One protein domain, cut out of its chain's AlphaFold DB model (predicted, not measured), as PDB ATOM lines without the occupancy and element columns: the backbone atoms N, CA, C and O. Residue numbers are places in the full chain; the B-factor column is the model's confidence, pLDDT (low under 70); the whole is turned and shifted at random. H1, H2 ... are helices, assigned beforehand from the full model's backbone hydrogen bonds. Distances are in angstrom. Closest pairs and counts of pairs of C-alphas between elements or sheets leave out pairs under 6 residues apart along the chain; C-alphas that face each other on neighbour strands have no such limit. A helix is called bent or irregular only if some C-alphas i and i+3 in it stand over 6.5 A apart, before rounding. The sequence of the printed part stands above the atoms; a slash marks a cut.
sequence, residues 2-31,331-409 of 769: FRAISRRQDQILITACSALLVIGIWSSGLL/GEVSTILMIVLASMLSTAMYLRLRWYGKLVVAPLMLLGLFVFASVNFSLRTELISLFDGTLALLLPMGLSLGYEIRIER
ATOM      1  N   PHE A   2      15.278   2.908   0.151       29.23
ATOM      2  CA  PHE A   2      14.385   3.682  -0.745       29.23
ATOM      3  C   PHE A   2      13.189   2.898  -1.335       29.23
ATOM      4  O   PHE A   2      12.068   3.395  -1.312       29.23
ATOM      5  N   ARG A   3      13.372   1.636  -1.761       41.25
ATOM      6  CA  ARG A   3      12.261   0.765  -2.226       41.25
ATOM      7  C   ARG A   3      11.234   0.407  -1.140       41.25
ATOM      8  O   ARG A   3      10.101   0.077  -1.466       41.25
ATOM      9  N   ALA A   4      11.625   0.427   0.136       44.59
ATOM     10  CA  ALA A   4      10.718   0.134   1.249       44.59
ATOM     11  C   ALA A   4       9.896   1.371   1.647       44.59
ATOM     12  O   ALA A   4       8.738   1.238   2.028       44.59
ATOM     13  N   ILE A   5      10.481   2.566   1.502       44.12
ATOM     14  CA  ILE A   5       9.810   3.847   1.751       44.12
ATOM     15  C   ILE A   5       8.773   4.132   0.653       44.12
ATOM     16  O   ILE A   5       7.640   4.463   0.994       44.12
ATOM     17  N   SER A   6       9.096   3.899  -0.631       59.41
ATOM     18  CA  SER A   6       8.124   4.107  -1.723       59.41
ATOM     19  C   SER A   6       6.926   3.158  -1.605       59.41
ATOM     20  O   SER A   6       5.789   3.605  -1.642       59.41
ATOM     21  N   ARG A   7       7.158   1.866  -1.315       63.88
ATOM     22  CA  ARG A   7       6.068   0.896  -1.102       63.88
ATOM     23  C   ARG A   7       5.135   1.276   0.046       63.88
ATOM     24  O   ARG A   7       3.947   0.978  -0.023       63.88
ATOM     25  N   ARG A   8       5.656   1.902   1.105       66.06
ATOM     26  CA  ARG A   8       4.851   2.320   2.262       66.06
ATOM     27  C   ARG A   8       4.023   3.571   1.954       66.06
ATOM     28  O   ARG A   8       2.883   3.653   2.396       66.06
ATOM     29  N   GLN A   9       4.566   4.509   1.179       74.50
ATOM     30  CA  GLN A   9       3.814   5.666   0.676       74.50
ATOM     31  C   GLN A   9       2.703   5.233  -0.292       74.50
ATOM     32  O   GLN A   9       1.567   5.678  -0.149       74.50
ATOM     33  N   ASP A  10       2.995   4.288  -1.188       73.06
ATOM     34  CA  ASP A  10       2.023   3.738  -2.141       73.06
ATOM     35  C   ASP A  10       0.886   2.971  -1.432       73.06
ATOM     36  O   ASP A  10      -0.278   3.088  -1.811       73.06
ATOM     37  N   GLN A  11       1.200   2.237  -0.355       78.81
ATOM     38  CA  GLN A  11       0.209   1.578   0.512       78.81
ATOM     39  C   GLN A  11      -0.790   2.564   1.114       78.81
ATOM     40  O   GLN A  11      -1.999   2.333   1.064       78.81
ATOM     41  N   ILE A  12      -0.280   3.651   1.693       83.56
ATOM     42  CA  ILE A  12      -1.106   4.666   2.348       83.56
ATOM     43  C   ILE A  12      -1.984   5.367   1.309       83.56
ATOM     44  O   ILE A  12      -3.176   5.540   1.547       83.56
ATOM     45  N   LEU A  13      -1.425   5.698   0.141       86.38
ATOM     46  CA  LEU A  13      -2.159   6.373  -0.926       86.38
ATOM     47  C   LEU A  13      -3.298   5.505  -1.479       86.38
ATOM     48  O   LEU A  13      -4.430   5.973  -1.556       86.38
ATOM     49  N   ILE A  14      -3.035   4.235  -1.813       85.19
ATOM     50  CA  ILE A  14      -4.067   3.319  -2.336       85.19
ATOM     51  C   ILE A  14      -5.171   3.096  -1.297       85.19
ATOM     52  O   ILE A  14      -6.353   3.140  -1.644       85.19
ATOM     53  N   THR A  15      -4.803   2.911  -0.025       88.75
ATOM     54  CA  THR A  15      -5.773   2.732   1.068       88.75
ATOM     55  C   THR A  15      -6.640   3.979   1.245       88.75
ATOM     56  O   THR A  15      -7.861   3.874   1.294       88.75
ATOM     57  N   ALA A  16      -6.032   5.167   1.300       89.00
ATOM     58  CA  ALA A  16      -6.761   6.417   1.497       89.00
ATOM     59  C   ALA A  16      -7.681   6.734   0.309       89.00
ATOM     60  O   ALA A  16      -8.850   7.049   0.510       89.00
ATOM     61  N   CYS A  17      -7.185   6.604  -0.925       89.44
ATOM     62  CA  CYS A  17      -7.984   6.855  -2.123       89.44
ATOM     63  C   CYS A  17      -9.159   5.882  -2.250       89.44
ATOM     64  O   CYS A  17     -10.256   6.310  -2.593       89.44
ATOM     65  N   SER A  18      -8.950   4.590  -1.970       90.38
ATOM     66  CA  SER A  18     -10.033   3.603  -2.022       90.38
ATOM     67  C   SER A  18     -11.081   3.857  -0.943       90.38
ATOM     68  O   SER A  18     -12.250   3.998  -1.282       90.38
ATOM     69  N   ALA A  19     -10.676   4.006   0.321       91.00
ATOM     70  CA  ALA A  19     -11.610   4.252   1.416       91.00
ATOM     71  C   ALA A  19     -12.420   5.543   1.211       91.00
ATOM     72  O   ALA A  19     -13.639   5.518   1.352       91.00
ATOM     73  N   LEU A  20     -11.778   6.650   0.814       93.44
ATOM     74  CA  LEU A  20     -12.476   7.914   0.541       93.44
ATOM     75  C   LEU A  20     -13.456   7.800  -0.628       93.44
ATOM     76  O   LEU A  20     -14.542   8.368  -0.563       93.44
ATOM     77  N   LEU A  21     -13.098   7.061  -1.683       92.75
ATOM     78  CA  LEU A  21     -13.996   6.854  -2.816       92.75
ATOM     79  C   LEU A  21     -15.223   6.032  -2.407       92.75
ATOM     80  O   LEU A  21     -16.339   6.401  -2.760       92.75
ATOM     81  N   VAL A  22     -15.029   4.947  -1.650       92.12
ATOM     82  CA  VAL A  22     -16.137   4.106  -1.168       92.12
ATOM     83  C   VAL A  22     -17.045   4.898  -0.231       92.12
ATOM     84  O   VAL A  22     -18.257   4.867  -0.412       92.12
ATOM     85  N   ILE A  23     -16.479   5.666   0.706       92.25
ATOM     86  CA  ILE A  23     -17.252   6.541   1.600       92.25
ATOM     87  C   ILE A  23     -18.034   7.584   0.796       92.25
ATOM     88  O   ILE A  23     -19.206   7.797   1.078       92.25
ATOM     89  N   GLY A  24     -17.425   8.195  -0.226       89.31
ATOM     90  CA  GLY A  24     -18.103   9.163  -1.088       89.31
ATOM     91  C   GLY A  24     -19.255   8.552  -1.895       89.31
ATOM     92  O   GLY A  24     -20.309   9.171  -2.019       89.31
ATOM     93  N   ILE A  25     -19.084   7.328  -2.409       89.12
ATOM     94  CA  ILE A  25     -20.157   6.583  -3.090       89.12
ATOM     95  C   ILE A  25     -21.292   6.299  -2.103       89.12
ATOM     96  O   ILE A  25     -22.435   6.651  -2.387       89.12
ATOM     97  N   TRP A  26     -20.968   5.763  -0.924       88.88
ATOM     98  CA  TRP A  26     -21.934   5.478   0.135       88.88
ATOM     99  C   TRP A  26     -22.728   6.725   0.554       88.88
ATOM    100  O   TRP A  26     -23.957   6.712   0.501       88.88
ATOM    101  N   SER A  27     -22.052   7.834   0.876       86.62
ATOM    102  CA  SER A  27     -22.702   9.061   1.361       86.62
ATOM    103  C   SER A  27     -23.539   9.771   0.296       86.62
ATOM    104  O   SER A  27     -24.438  10.538   0.618       86.62
ATOM    105  N   SER A  28     -23.225   9.565  -0.985       85.69
ATOM    106  CA  SER A  28     -23.948  10.201  -2.092       85.69
ATOM    107  C   SER A  28     -25.281   9.530  -2.436       85.69
ATOM    108  O   SER A  28     -26.063  10.100  -3.196       85.69
ATOM    109  N   GLY A  29     -25.518   8.300  -1.965       77.81
ATOM    110  CA  GLY A  29     -26.638   7.477  -2.435       77.81
ATOM    111  C   GLY A  29     -26.523   7.060  -3.911       77.81
ATOM    112  O   GLY A  29     -27.475   6.537  -4.494       77.81
ATOM    113  N   LEU A  30     -25.366   7.267  -4.551       73.44
ATOM    114  CA  LEU A  30     -25.084   6.693  -5.862       73.44
ATOM    115  C   LEU A  30     -25.093   5.165  -5.713       73.44
ATOM    116  O   LEU A  30     -24.362   4.614  -4.898       73.44
ATOM    117  N   LEU A  31     -25.892   4.476  -6.536       82.81
ATOM    118  CA  LEU A  31     -26.030   3.008  -6.557       82.81
ATOM    119  C   LEU A  31     -26.877   2.389  -5.424       82.81
ATOM    120  O   LEU A  31     -26.772   1.184  -5.186       82.81
ATOM    121  N   GLY A 331     -24.883   0.768  11.853       85.56
ATOM    122  CA  GLY A 331     -24.720   2.199  12.123       85.56
ATOM    123  C   GLY A 331     -23.633   2.862  11.264       85.56
ATOM    124  O   GLY A 331     -22.692   2.209  10.796       85.56
ATOM    125  N   GLU A 332     -23.715   4.182  11.091       87.88
ATOM    126  CA  GLU A 332     -22.803   4.943  10.221       87.88
ATOM    127  C   GLU A 332     -21.328   4.788  10.615       87.88
ATOM    128  O   GLU A 332     -20.474   4.491   9.779       87.88
ATOM    129  N   VAL A 333     -21.021   4.916  11.911       89.88
ATOM    130  CA  VAL A 333     -19.646   4.803  12.430       89.88
ATOM    131  C   VAL A 333     -19.075   3.410  12.174       89.88
ATOM    132  O   VAL A 333     -17.928   3.273  11.743       89.88
ATOM    133  N   SER A 334     -19.876   2.367  12.399       90.31
ATOM    134  CA  SER A 334     -19.487   0.985  12.115       90.31
ATOM    135  C   SER A 334     -19.299   0.729  10.619       90.31
ATOM    136  O   SER A 334     -18.350   0.038  10.249       90.31
ATOM    137  N   THR A 335     -20.121   1.342   9.763       91.44
ATOM    138  CA  THR A 335     -19.995   1.257   8.301       91.44
ATOM    139  C   THR A 335     -18.695   1.907   7.821       91.44
ATOM    140  O   THR A 335     -17.916   1.279   7.101       91.44
ATOM    141  N   ILE A 336     -18.389   3.124   8.282       93.31
ATOM    142  CA  ILE A 336     -17.130   3.817   7.957       93.31
ATOM    143  C   ILE A 336     -15.927   3.000   8.444       93.31
ATOM    144  O   ILE A 336     -14.970   2.794   7.694       93.31
ATOM    145  N   LEU A 337     -15.978   2.495   9.681       94.12
ATOM    146  CA  LEU A 337     -14.903   1.680  10.245       94.12
ATOM    147  C   LEU A 337     -14.685   0.396   9.434       94.12
ATOM    148  O   LEU A 337     -13.538   0.044   9.155       94.12
ATOM    149  N   MET A 338     -15.764  -0.273   9.012       94.38
ATOM    150  CA  MET A 338     -15.702  -1.448   8.144       94.38
ATOM    151  C   MET A 338     -15.026  -1.114   6.810       94.38
ATOM    152  O   MET A 338     -14.097  -1.819   6.418       94.38
ATOM    153  N   ILE A 339     -15.441  -0.037   6.130       94.88
ATOM    154  CA  ILE A 339     -14.873   0.381   4.837       94.88
ATOM    155  C   ILE A 339     -13.370   0.650   4.967       94.88
ATOM    156  O   ILE A 339     -12.575   0.154   4.163       94.88
ATOM    157  N   VAL A 340     -12.960   1.405   5.989       94.06
ATOM    158  CA  VAL A 340     -11.551   1.750   6.227       94.06
ATOM    159  C   VAL A 340     -10.730   0.504   6.555       94.06
ATOM    160  O   VAL A 340      -9.678   0.289   5.947       94.06
ATOM    161  N   LEU A 341     -11.205  -0.343   7.473       94.19
ATOM    162  CA  LEU A 341     -10.488  -1.546   7.891       94.19
ATOM    163  C   LEU A 341     -10.372  -2.566   6.750       94.19
ATOM    164  O   LEU A 341      -9.294  -3.120   6.533       94.19
ATOM    165  N   ALA A 342     -11.447  -2.773   5.983       94.62
ATOM    166  CA  ALA A 342     -11.455  -3.665   4.827       94.62
ATOM    167  C   ALA A 342     -10.517  -3.159   3.722       94.62
ATOM    168  O   ALA A 342      -9.730  -3.942   3.185       94.62
ATOM    169  N   SER A 343     -10.527  -1.850   3.442       94.19
ATOM    170  CA  SER A 343      -9.627  -1.219   2.466       94.19
ATOM    171  C   SER A 343      -8.162  -1.327   2.891       94.19
ATOM    172  O   SER A 343      -7.287  -1.615   2.073       94.19
ATOM    173  N   MET A 344      -7.875  -1.144   4.182       92.75
ATOM    174  CA  MET A 344      -6.527  -1.266   4.736       92.75
ATOM    175  C   MET A 344      -6.016  -2.711   4.689       92.75
ATOM    176  O   MET A 344      -4.895  -2.956   4.234       92.75
ATOM    177  N   LEU A 345      -6.833  -3.674   5.130       93.12
ATOM    178  CA  LEU A 345      -6.484  -5.094   5.133       93.12
ATOM    179  C   LEU A 345      -6.244  -5.611   3.709       93.12
ATOM    180  O   LEU A 345      -5.231  -6.267   3.448       93.12
ATOM    181  N   SER A 346      -7.141  -5.282   2.779       93.12
ATOM    182  CA  SER A 346      -7.054  -5.729   1.390       93.12
ATOM    183  C   SER A 346      -5.854  -5.100   0.674       93.12
ATOM    184  O   SER A 346      -5.069  -5.817   0.051       93.12
ATOM    185  N   THR A 347      -5.596  -3.799   0.865       91.50
ATOM    186  CA  THR A 347      -4.395  -3.123   0.336       91.50
ATOM    187  C   THR A 347      -3.109  -3.779   0.848       91.50
ATOM    188  O   THR A 347      -2.188  -4.052   0.068       91.50
ATOM    189  N   ALA A 348      -3.040  -4.084   2.150       89.19
ATOM    190  CA  ALA A 348      -1.882  -4.734   2.756       89.19
ATOM    191  C   ALA A 348      -1.630  -6.145   2.195       89.19
ATOM    192  O   ALA A 348      -0.468  -6.512   1.984       89.19
ATOM    193  N   MET A 349      -2.688  -6.920   1.928       89.56
ATOM    194  CA  MET A 349      -2.576  -8.244   1.309       89.56
ATOM    195  C   MET A 349      -2.175  -8.149  -0.164       89.56
ATOM    196  O   MET A 349      -1.177  -8.754  -0.563       89.56
ATOM    197  N   TYR A 350      -2.895  -7.373  -0.979       91.00
ATOM    198  CA  TYR A 350      -2.662  -7.341  -2.424       91.00
ATOM    199  C   TYR A 350      -1.278  -6.815  -2.790       91.00
ATOM    200  O   TYR A 350      -0.674  -7.323  -3.724       91.00
ATOM    201  N   LEU A 351      -0.711  -5.876  -2.032       86.06
ATOM    202  CA  LEU A 351       0.639  -5.375  -2.315       86.06
ATOM    203  C   LEU A 351       1.761  -6.367  -1.960       86.06
ATOM    204  O   LEU A 351       2.914  -6.149  -2.336       86.06
ATOM    205  N   ARG A 352       1.450  -7.450  -1.236       86.94
ATOM    206  CA  ARG A 352       2.392  -8.544  -0.939       86.94
ATOM    207  C   ARG A 352       2.230  -9.742  -1.873       86.94
ATOM    208  O   ARG A 352       3.150 -10.552  -1.976       86.94
ATOM    209  N   LEU A 353       1.083  -9.864  -2.533       86.69
ATOM    210  CA  LEU A 353       0.732 -10.991  -3.390       86.69
ATOM    211  C   LEU A 353       1.040 -10.683  -4.854       86.69
ATOM    212  O   LEU A 353       0.850  -9.570  -5.331       86.69
ATOM    213  N   ARG A 354       1.464 -11.704  -5.601       87.31
ATOM    214  CA  ARG A 354       1.541 -11.622  -7.070       87.31
ATOM    215  C   ARG A 354       0.134 -11.640  -7.668       87.31
ATOM    216  O   ARG A 354      -0.795 -12.108  -7.013       87.31
ATOM    217  N   TRP A 355      -0.018 -11.190  -8.917       83.75
ATOM    218  CA  TRP A 355      -1.326 -11.050  -9.581       83.75
ATOM    219  C   TRP A 355      -2.216 -12.304  -9.483       83.75
ATOM    220  O   TRP A 355      -3.393 -12.190  -9.157       83.75
ATOM    221  N   TYR A 356      -1.650 -13.502  -9.653       87.00
ATOM    222  CA  TYR A 356      -2.391 -14.763  -9.532       87.00
ATOM    223  C   TYR A 356      -2.835 -15.058  -8.090       87.00
ATOM    224  O   TYR A 356      -3.900 -15.618  -7.870       87.00
ATOM    225  N   GLY A 357      -2.053 -14.636  -7.091       88.12
ATOM    226  CA  GLY A 357      -2.431 -14.743  -5.683       88.12
ATOM    227  C   GLY A 357      -3.600 -13.824  -5.334       88.12
ATOM    228  O   GLY A 357      -4.454 -14.202  -4.540       88.12
ATOM    229  N   LYS A 358      -3.696 -12.651  -5.976       90.12
ATOM    230  CA  LYS A 358      -4.836 -11.731  -5.810       90.12
ATOM    231  C   LYS A 358      -6.141 -12.361  -6.296       90.12
ATOM    232  O   LYS A 358      -7.152 -12.218  -5.623       90.12
ATOM    233  N   LEU A 359      -6.097 -13.105  -7.409       88.88
ATOM    234  CA  LEU A 359      -7.259 -13.826  -7.949       88.88
ATOM    235  C   LEU A 359      -7.788 -14.912  -7.004       88.88
ATOM    236  O   LEU A 359      -8.967 -15.238  -7.068       88.88
ATOM    237  N   VAL A 360      -6.942 -15.452  -6.123       91.88
ATOM    238  CA  VAL A 360      -7.344 -16.443  -5.112       91.88
ATOM    239  C   VAL A 360      -7.779 -15.767  -3.813       91.88
ATOM    240  O   VAL A 360      -8.774 -16.154  -3.210       91.88
ATOM    241  N   VAL A 361      -7.056 -14.737  -3.371       92.50
ATOM    242  CA  VAL A 361      -7.334 -14.072  -2.091       92.50
ATOM    243  C   VAL A 361      -8.586 -13.203  -2.151       92.50
ATOM    244  O   VAL A 361      -9.342 -13.197  -1.186       92.50
ATOM    245  N   ALA A 362      -8.858 -12.522  -3.266       92.69
ATOM    246  CA  ALA A 362     -10.058 -11.699  -3.408       92.69
ATOM    247  C   ALA A 362     -11.366 -12.477  -3.152       92.69
ATOM    248  O   ALA A 362     -12.122 -12.058  -2.274       92.69
ATOM    249  N   PRO A 363     -11.641 -13.628  -3.806       93.94
ATOM    250  CA  PRO A 363     -12.847 -14.401  -3.514       93.94
ATOM    251  C   PRO A 363     -12.865 -14.965  -2.088       93.94
ATOM    252  O   PRO A 363     -13.935 -15.028  -1.492       93.94
ATOM    253  N   LEU A 364     -11.714 -15.305  -1.494       94.25
ATOM    254  CA  LEU A 364     -11.648 -15.722  -0.085       94.25
ATOM    255  C   LEU A 364     -12.012 -14.583   0.878       94.25
ATOM    256  O   LEU A 364     -12.718 -14.817   1.856       94.25
ATOM    257  N   MET A 365     -11.567 -13.353   0.608       94.06
ATOM    258  CA  MET A 365     -11.939 -12.184   1.410       94.06
ATOM    259  C   MET A 365     -13.424 -11.843   1.248       94.06
ATOM    260  O   MET A 365     -14.076 -11.527   2.239       94.06
ATOM    261  N   LEU A 366     -13.970 -11.950   0.031       94.44
ATOM    262  CA  LEU A 366     -15.404 -11.769  -0.218       94.44
ATOM    263  C   LEU A 366     -16.244 -12.836   0.493       94.44
ATOM    264  O   LEU A 366     -17.245 -12.501   1.118       94.44
ATOM    265  N   LEU A 367     -15.809 -14.100   0.459       93.12
ATOM    266  CA  LEU A 367     -16.439 -15.179   1.217       93.12
ATOM    267  C   LEU A 367     -16.364 -14.908   2.724       93.12
ATOM    268  O   LEU A 367     -17.360 -15.063   3.421       93.12
ATOM    269  N   GLY A 368     -15.214 -14.451   3.224       91.69
ATOM    270  CA  GLY A 368     -15.043 -14.058   4.622       91.69
ATOM    271  C   GLY A 368     -15.988 -12.929   5.041       91.69
ATOM    272  O   GLY A 368     -16.603 -13.022   6.099       91.69
ATOM    273  N   LEU A 369     -16.157 -11.904   4.197       93.50
ATOM    274  CA  LEU A 369     -17.129 -10.831   4.414       93.50
ATOM    275  C   LEU A 369     -18.561 -11.371   4.430       93.50
ATOM    276  O   LEU A 369     -19.319 -11.024   5.327       93.50
ATOM    277  N   PHE A 370     -18.924 -12.228   3.473       91.06
ATOM    278  CA  PHE A 370     -20.259 -12.817   3.400       91.06
ATOM    279  C   PHE A 370     -20.574 -13.681   4.626       91.06
ATOM    280  O   PHE A 370     -21.653 -13.557   5.199       91.06
ATOM    281  N   VAL A 371     -19.625 -14.510   5.074       89.50
ATOM    282  CA  VAL A 371     -19.767 -15.328   6.287       89.50
ATOM    283  C   VAL A 371     -19.881 -14.438   7.521       89.50
ATOM    284  O   VAL A 371     -20.787 -14.630   8.325       89.50
ATOM    285  N   PHE A 372     -19.008 -13.437   7.662       89.75
ATOM    286  CA  PHE A 372     -19.069 -12.485   8.772       89.75
ATOM    287  C   PHE A 372     -20.417 -11.763   8.822       89.75
ATOM    288  O   PHE A 372     -21.044 -11.689   9.876       89.75
ATOM    289  N   ALA A 373     -20.882 -11.276   7.675       89.50
ATOM    290  CA  ALA A 373     -22.168 -10.623   7.536       89.50
ATOM    291  C   ALA A 373     -23.323 -11.564   7.906       89.50
ATOM    292  O   ALA A 373     -24.145 -11.216   8.749       89.50
ATOM    293  N   SER A 374     -23.345 -12.775   7.347       85.44
ATOM    294  CA  SER A 374     -24.396 -13.772   7.592       85.44
ATOM    295  C   SER A 374     -24.466 -14.195   9.062       85.44
ATOM    296  O   SER A 374     -25.554 -14.324   9.616       85.44
ATOM    297  N   VAL A 375     -23.316 -14.359   9.724       85.25
ATOM    298  CA  VAL A 375     -23.251 -14.677  11.159       85.25
ATOM    299  C   VAL A 375     -23.790 -13.522  12.003       85.25
ATOM    300  O   VAL A 375     -24.550 -13.763  12.937       85.25
ATOM    301  N   ASN A 376     -23.449 -12.268  11.682       86.31
ATOM    302  CA  ASN A 376     -23.997 -11.114  12.405       86.31
ATOM    303  C   ASN A 376     -25.510 -10.980  12.199       86.31
ATOM    304  O   ASN A 376     -26.227 -10.763  13.174       86.31
ATOM    305  N   PHE A 377     -26.004 -11.189  10.977       86.06
ATOM    306  CA  PHE A 377     -27.439 -11.194  10.701       86.06
ATOM    307  C   PHE A 377     -28.159 -12.314  11.466       86.06
ATOM    308  O   PHE A 377     -29.169 -12.065  12.114       86.06
ATOM    309  N   SER A 378     -27.602 -13.528  11.490       81.50
ATOM    310  CA  SER A 378     -28.198 -14.655  12.218       81.50
ATOM    311  C   SER A 378     -28.200 -14.470  13.739       81.50
ATOM    312  O   SER A 378     -29.095 -14.987  14.400       81.50
ATOM    313  N   LEU A 379     -27.202 -13.784  14.307       81.38
ATOM    314  CA  LEU A 379     -27.082 -13.599  15.758       81.38
ATOM    315  C   LEU A 379     -27.782 -12.339  16.275       81.38
ATOM    316  O   LEU A 379     -28.159 -12.297  17.445       81.38
ATOM    317  N   ARG A 380     -27.870 -11.288  15.454       81.94
ATOM    318  CA  ARG A 380     -28.291  -9.946  15.883       81.94
ATOM    319  C   ARG A 380     -29.280  -9.264  14.944       81.94
ATOM    320  O   ARG A 380     -29.588  -8.117  15.205       81.94
ATOM    321  N   THR A 381     -29.695  -9.897  13.846       84.00
ATOM    322  CA  THR A 381     -30.506  -9.280  12.771       84.00
ATOM    323  C   THR A 381     -29.904  -7.992  12.185       84.00
ATOM    324  O   THR A 381     -30.599  -7.185  11.570       84.00
ATOM    325  N   GLU A 382     -28.584  -7.820  12.310       86.75
ATOM    326  CA  GLU A 382     -27.850  -6.671  11.777       86.75
ATOM    327  C   GLU A 382     -27.529  -6.860  10.287       86.75
ATOM    328  O   GLU A 382     -26.841  -7.804   9.891       86.75
ATOM    329  N   LEU A 383     -27.997  -5.930   9.455       87.25
ATOM    330  CA  LEU A 383     -27.728  -5.876   8.022       87.25
ATOM    331  C   LEU A 383     -26.425  -5.115   7.761       87.25
ATOM    332  O   LEU A 383     -26.391  -3.884   7.690       87.25
ATOM    333  N   ILE A 384     -25.347  -5.873   7.574       89.81
ATOM    334  CA  ILE A 384     -24.055  -5.339   7.134       89.81
ATOM    335  C   ILE A 384     -24.098  -5.107   5.622       89.81
ATOM    336  O   ILE A 384     -24.431  -6.004   4.851       89.81
ATOM    337  N   SER A 385     -23.719  -3.913   5.167       89.56
ATOM    338  CA  SER A 385     -23.737  -3.585   3.737       89.56
ATOM    339  C   SER A 385     -22.694  -4.399   2.959       89.56
ATOM    340  O   SER A 385     -21.515  -4.040   2.886       89.56
ATOM    341  N   LEU A 386     -23.134  -5.506   2.346       91.06
ATOM    342  CA  LEU A 386     -22.285  -6.352   1.501       91.06
ATOM    343  C   LEU A 386     -21.720  -5.564   0.319       91.06
ATOM    344  O   LEU A 386     -20.560  -5.752  -0.034       91.06
ATOM    345  N   PHE A 387     -22.503  -4.650  -0.259       92.12
ATOM    346  CA  PHE A 387     -22.054  -3.802  -1.363       92.12
ATOM    347  C   PHE A 387     -20.833  -2.962  -0.970       92.12
ATOM    348  O   PHE A 387     -19.779  -3.090  -1.595       92.12
ATOM    349  N   ASP A 388     -20.927  -2.189   0.114       91.50
ATOM    350  CA  ASP A 388     -19.836  -1.306   0.544       91.50
ATOM    351  C   ASP A 388     -18.599  -2.109   0.970       91.50
ATOM    352  O   ASP A 388     -17.469  -1.771   0.606       91.50
ATOM    353  N   GLY A 389     -18.807  -3.234   1.663       92.38
ATOM    354  CA  GLY A 389     -17.728  -4.150   2.023       92.38
ATOM    355  C   GLY A 389     -17.042  -4.775   0.801       92.38
ATOM    356  O   GLY A 389     -15.813  -4.825   0.746       92.38
ATOM    357  N   THR A 390     -17.799  -5.212  -0.216       94.31
ATOM    358  CA  THR A 390     -17.213  -5.765  -1.452       94.31
ATOM    359  C   THR A 390     -16.392  -4.721  -2.199       94.31
ATOM    360  O   THR A 390     -15.287  -5.022  -2.656       94.31
ATOM    361  N   LEU A 391     -16.878  -3.478  -2.269       94.06
ATOM    362  CA  LEU A 391     -16.167  -2.387  -2.920       94.06
ATOM    363  C   LEU A 391     -14.868  -2.060  -2.170       94.06
ATOM    364  O   LEU A 391     -13.808  -1.984  -2.792       94.06
ATOM    365  N   ALA A 392     -14.912  -1.984  -0.836       94.06
ATOM    366  CA  ALA A 392     -13.731  -1.789   0.008       94.06
ATOM    367  C   ALA A 392     -12.681  -2.913  -0.140       94.06
ATOM    368  O   ALA A 392     -11.479  -2.681   0.003       94.06
ATOM    369  N   LEU A 393     -13.107  -4.137  -0.468       94.88
ATOM    370  CA  LEU A 393     -12.209  -5.274  -0.689       94.88
ATOM    371  C   LEU A 393     -11.671  -5.383  -2.123       94.88
ATOM    372  O   LEU A 393     -10.571  -5.903  -2.307       94.88
ATOM    373  N   LEU A 394     -12.405  -4.929  -3.141       94.56
ATOM    374  CA  LEU A 394     -12.020  -5.095  -4.552       94.56
ATOM    375  C   LEU A 394     -11.341  -3.864  -5.155       94.56
ATOM    376  O   LEU A 394     -10.464  -4.001  -6.010       94.56
ATOM    377  N   LEU A 395     -11.690  -2.658  -4.714       93.69
ATOM    378  CA  LEU A 395     -11.137  -1.429  -5.285       93.69
ATOM    379  C   LEU A 395      -9.612  -1.321  -5.083       93.69
ATOM    380  O   LEU A 395      -8.897  -1.039  -6.053       93.69
ATOM    381  N   PRO A 396      -9.061  -1.673  -3.902       92.62
ATOM    382  CA  PRO A 396      -7.616  -1.788  -3.716       92.62
ATOM    383  C   PRO A 396      -6.948  -2.822  -4.624       92.62
ATOM    384  O   PRO A 396      -5.821  -2.606  -5.075       92.62
ATOM    385  N   MET A 397      -7.633  -3.929  -4.936       90.00
ATOM    386  CA  MET A 397      -7.124  -4.932  -5.872       90.00
ATOM    387  C   MET A 397      -6.928  -4.312  -7.254       90.00
ATOM    388  O   MET A 397      -5.828  -4.408  -7.804       90.00
ATOM    389  N   GLY A 398      -7.956  -3.635  -7.777       88.19
ATOM    390  CA  GLY A 398      -7.922  -2.974  -9.082       88.19
ATOM    391  C   GLY A 398      -6.830  -1.907  -9.173       88.19
ATOM    392  O   GLY A 398      -6.030  -1.922 -10.111       88.19
ATOM    393  N   LEU A 399      -6.722  -1.044  -8.157       87.94
ATOM    394  CA  LEU A 399      -5.661  -0.033  -8.076       87.94
ATOM    395  C   LEU A 399      -4.264  -0.672  -8.017       87.94
ATOM    396  O   LEU A 399      -3.361  -0.250  -8.741       87.94
ATOM    397  N   SER A 400      -4.089  -1.727  -7.214       85.69
ATOM    398  CA  SER A 400      -2.807  -2.436  -7.104       85.69
ATOM    399  C   SER A 400      -2.405  -3.136  -8.408       85.69
ATOM    400  O   SER A 400      -1.227  -3.155  -8.758       85.69
ATOM    401  N   LEU A 401      -3.370  -3.707  -9.139       85.75
ATOM    402  CA  LEU A 401      -3.128  -4.374 -10.415       85.75
ATOM    403  C   LEU A 401      -2.764  -3.348 -11.490       85.75
ATOM    404  O   LEU A 401      -1.797  -3.542 -12.218       85.75
ATOM    405  N   GLY A 402      -3.480  -2.220 -11.543       82.69
ATOM    406  CA  GLY A 402      -3.151  -1.111 -12.438       82.69
ATOM    407  C   GLY A 402      -1.745  -0.557 -12.187       82.69
ATOM    408  O   GLY A 402      -1.008  -0.282 -13.136       82.69
ATOM    409  N   TYR A 403      -1.341  -0.452 -10.920       81.00
ATOM    410  CA  TYR A 403       0.017  -0.066 -10.536       81.00
ATOM    411  C   TYR A 403       1.068  -1.095 -10.990       81.00
ATOM    412  O   TYR A 403       2.064  -0.719 -11.614       81.00
ATOM    413  N   GLU A 404       0.839  -2.391 -10.756       80.38
ATOM    414  CA  GLU A 404       1.741  -3.463 -11.209       80.38
ATOM    415  C   GLU A 404       1.883  -3.516 -12.729       80.38
ATOM    416  O   GLU A 404       3.005  -3.581 -13.227       80.38
ATOM    417  N   ILE A 405       0.774  -3.412 -13.468       81.25
ATOM    418  CA  ILE A 405       0.779  -3.395 -14.935       81.25
ATOM    419  C   ILE A 405       1.618  -2.224 -15.451       81.25
ATOM    420  O   ILE A 405       2.390  -2.398 -16.392       81.25
ATOM    421  N   ARG A 406       1.517  -1.032 -14.842       80.44
ATOM    422  CA  ARG A 406       2.345   0.123 -15.233       80.44
ATOM    423  C   ARG A 406       3.833  -0.140 -15.016       80.44
ATOM    424  O   ARG A 406       4.635   0.152 -15.903       80.44
ATOM    425  N   ILE A 407       4.205  -0.706 -13.869       79.12
ATOM    426  CA  ILE A 407       5.604  -1.048 -13.577       79.12
ATOM    427  C   ILE A 407       6.117  -2.107 -14.553       79.12
ATOM    428  O   ILE A 407       7.209  -1.951 -15.099       79.12
ATOM    429  N   GLU A 408       5.348  -3.169 -14.785       79.31
ATOM    430  CA  GLU A 408       5.742  -4.267 -15.666       79.31
ATOM    431  C   GLU A 408       5.827  -3.815 -17.126       79.31
ATOM    432  O   GLU A 408       6.761  -4.193 -17.831       79.31
ATOM    433  N   ARG A 409       4.922  -2.935 -17.566       78.00
ATOM    434  CA  ARG A 409       4.973  -2.317 -18.894       78.00
ATOM    435  C   ARG A 409       6.240  -1.485 -19.077       78.00
ATOM    436  O   ARG A 409       6.943  -1.692 -20.056       78.00
TER     437      ARG A 409
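What this domain is: This is residues 2 to 31 and 331 to 409 of the 769 residues of the protein "CHASE2 domain-containing protein" of Anaerolineae bacterium (UniProt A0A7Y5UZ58). Four helices lie lengthwise in an elongated up-and-down bundle, each running against the one before it in the chain. H1 and H3 lie at its two far sides, and H2 and the bent H4 fill the space between them. The printed part has 109 residues with four named helices, H1 to H4 in chain order, and no named strand; the class is all helix. It is compact, with a radius of gyration of the C-alphas of 14.7 A and spans of 47 by 28 by 24 A.

Where its parts are: H1, residues 2 to 28, begins at C-alpha 2 (14.385, 3.682, -0.745) and is 38.9 A long. H2, residues 332 to 350, is 26.8 A long. H3, residues 355 to 380, is 37.1 A long; it is neither bent nor irregular, but only just: C-alphas 360 and 363 are 6.1 A apart. H4, residues 386 to 409, was assigned as one helix by its hydrogen bonds but is bent: C-alphas 393 and 396 are 6.5 A apart. Its arms are H4a, residues 386 to 393, and H4b, residues 396 to 409, which ends at C-alpha 409 (4.973, -2.317, -18.894).

How they stand to each other: H4 is the hub, touching three helices. H2 residues 338 to 346 touch H4a, closest at the C-alphas of Ser 343 and Ala 392, 4.8 A. H3 and H4a form a helical hairpin, closest at the C-alphas of Leu 366 and Thr 390, 6.4 A. H1 residues 11 to 23 touch H2, closest at the C-alphas of Ala 19 and Val 340, 5.4 A. H1 and H3 are apart. Every O i to N i+4 pair is within hydrogen-bond range in H1, H2, H4a and H4b; in H3, 19 of 22 are.

The domain as a whole: The C-alphas of Arg 380 and Arg 409, the two farthest apart, are 48.7 A apart. Residues 32 to 330 are not printed; C-alphas 31 and 331 are 18.7 A apart across the cut. The links H2 to H3 and H3 to H4 are tight. Residues 2 to 8 have pLDDT under 70.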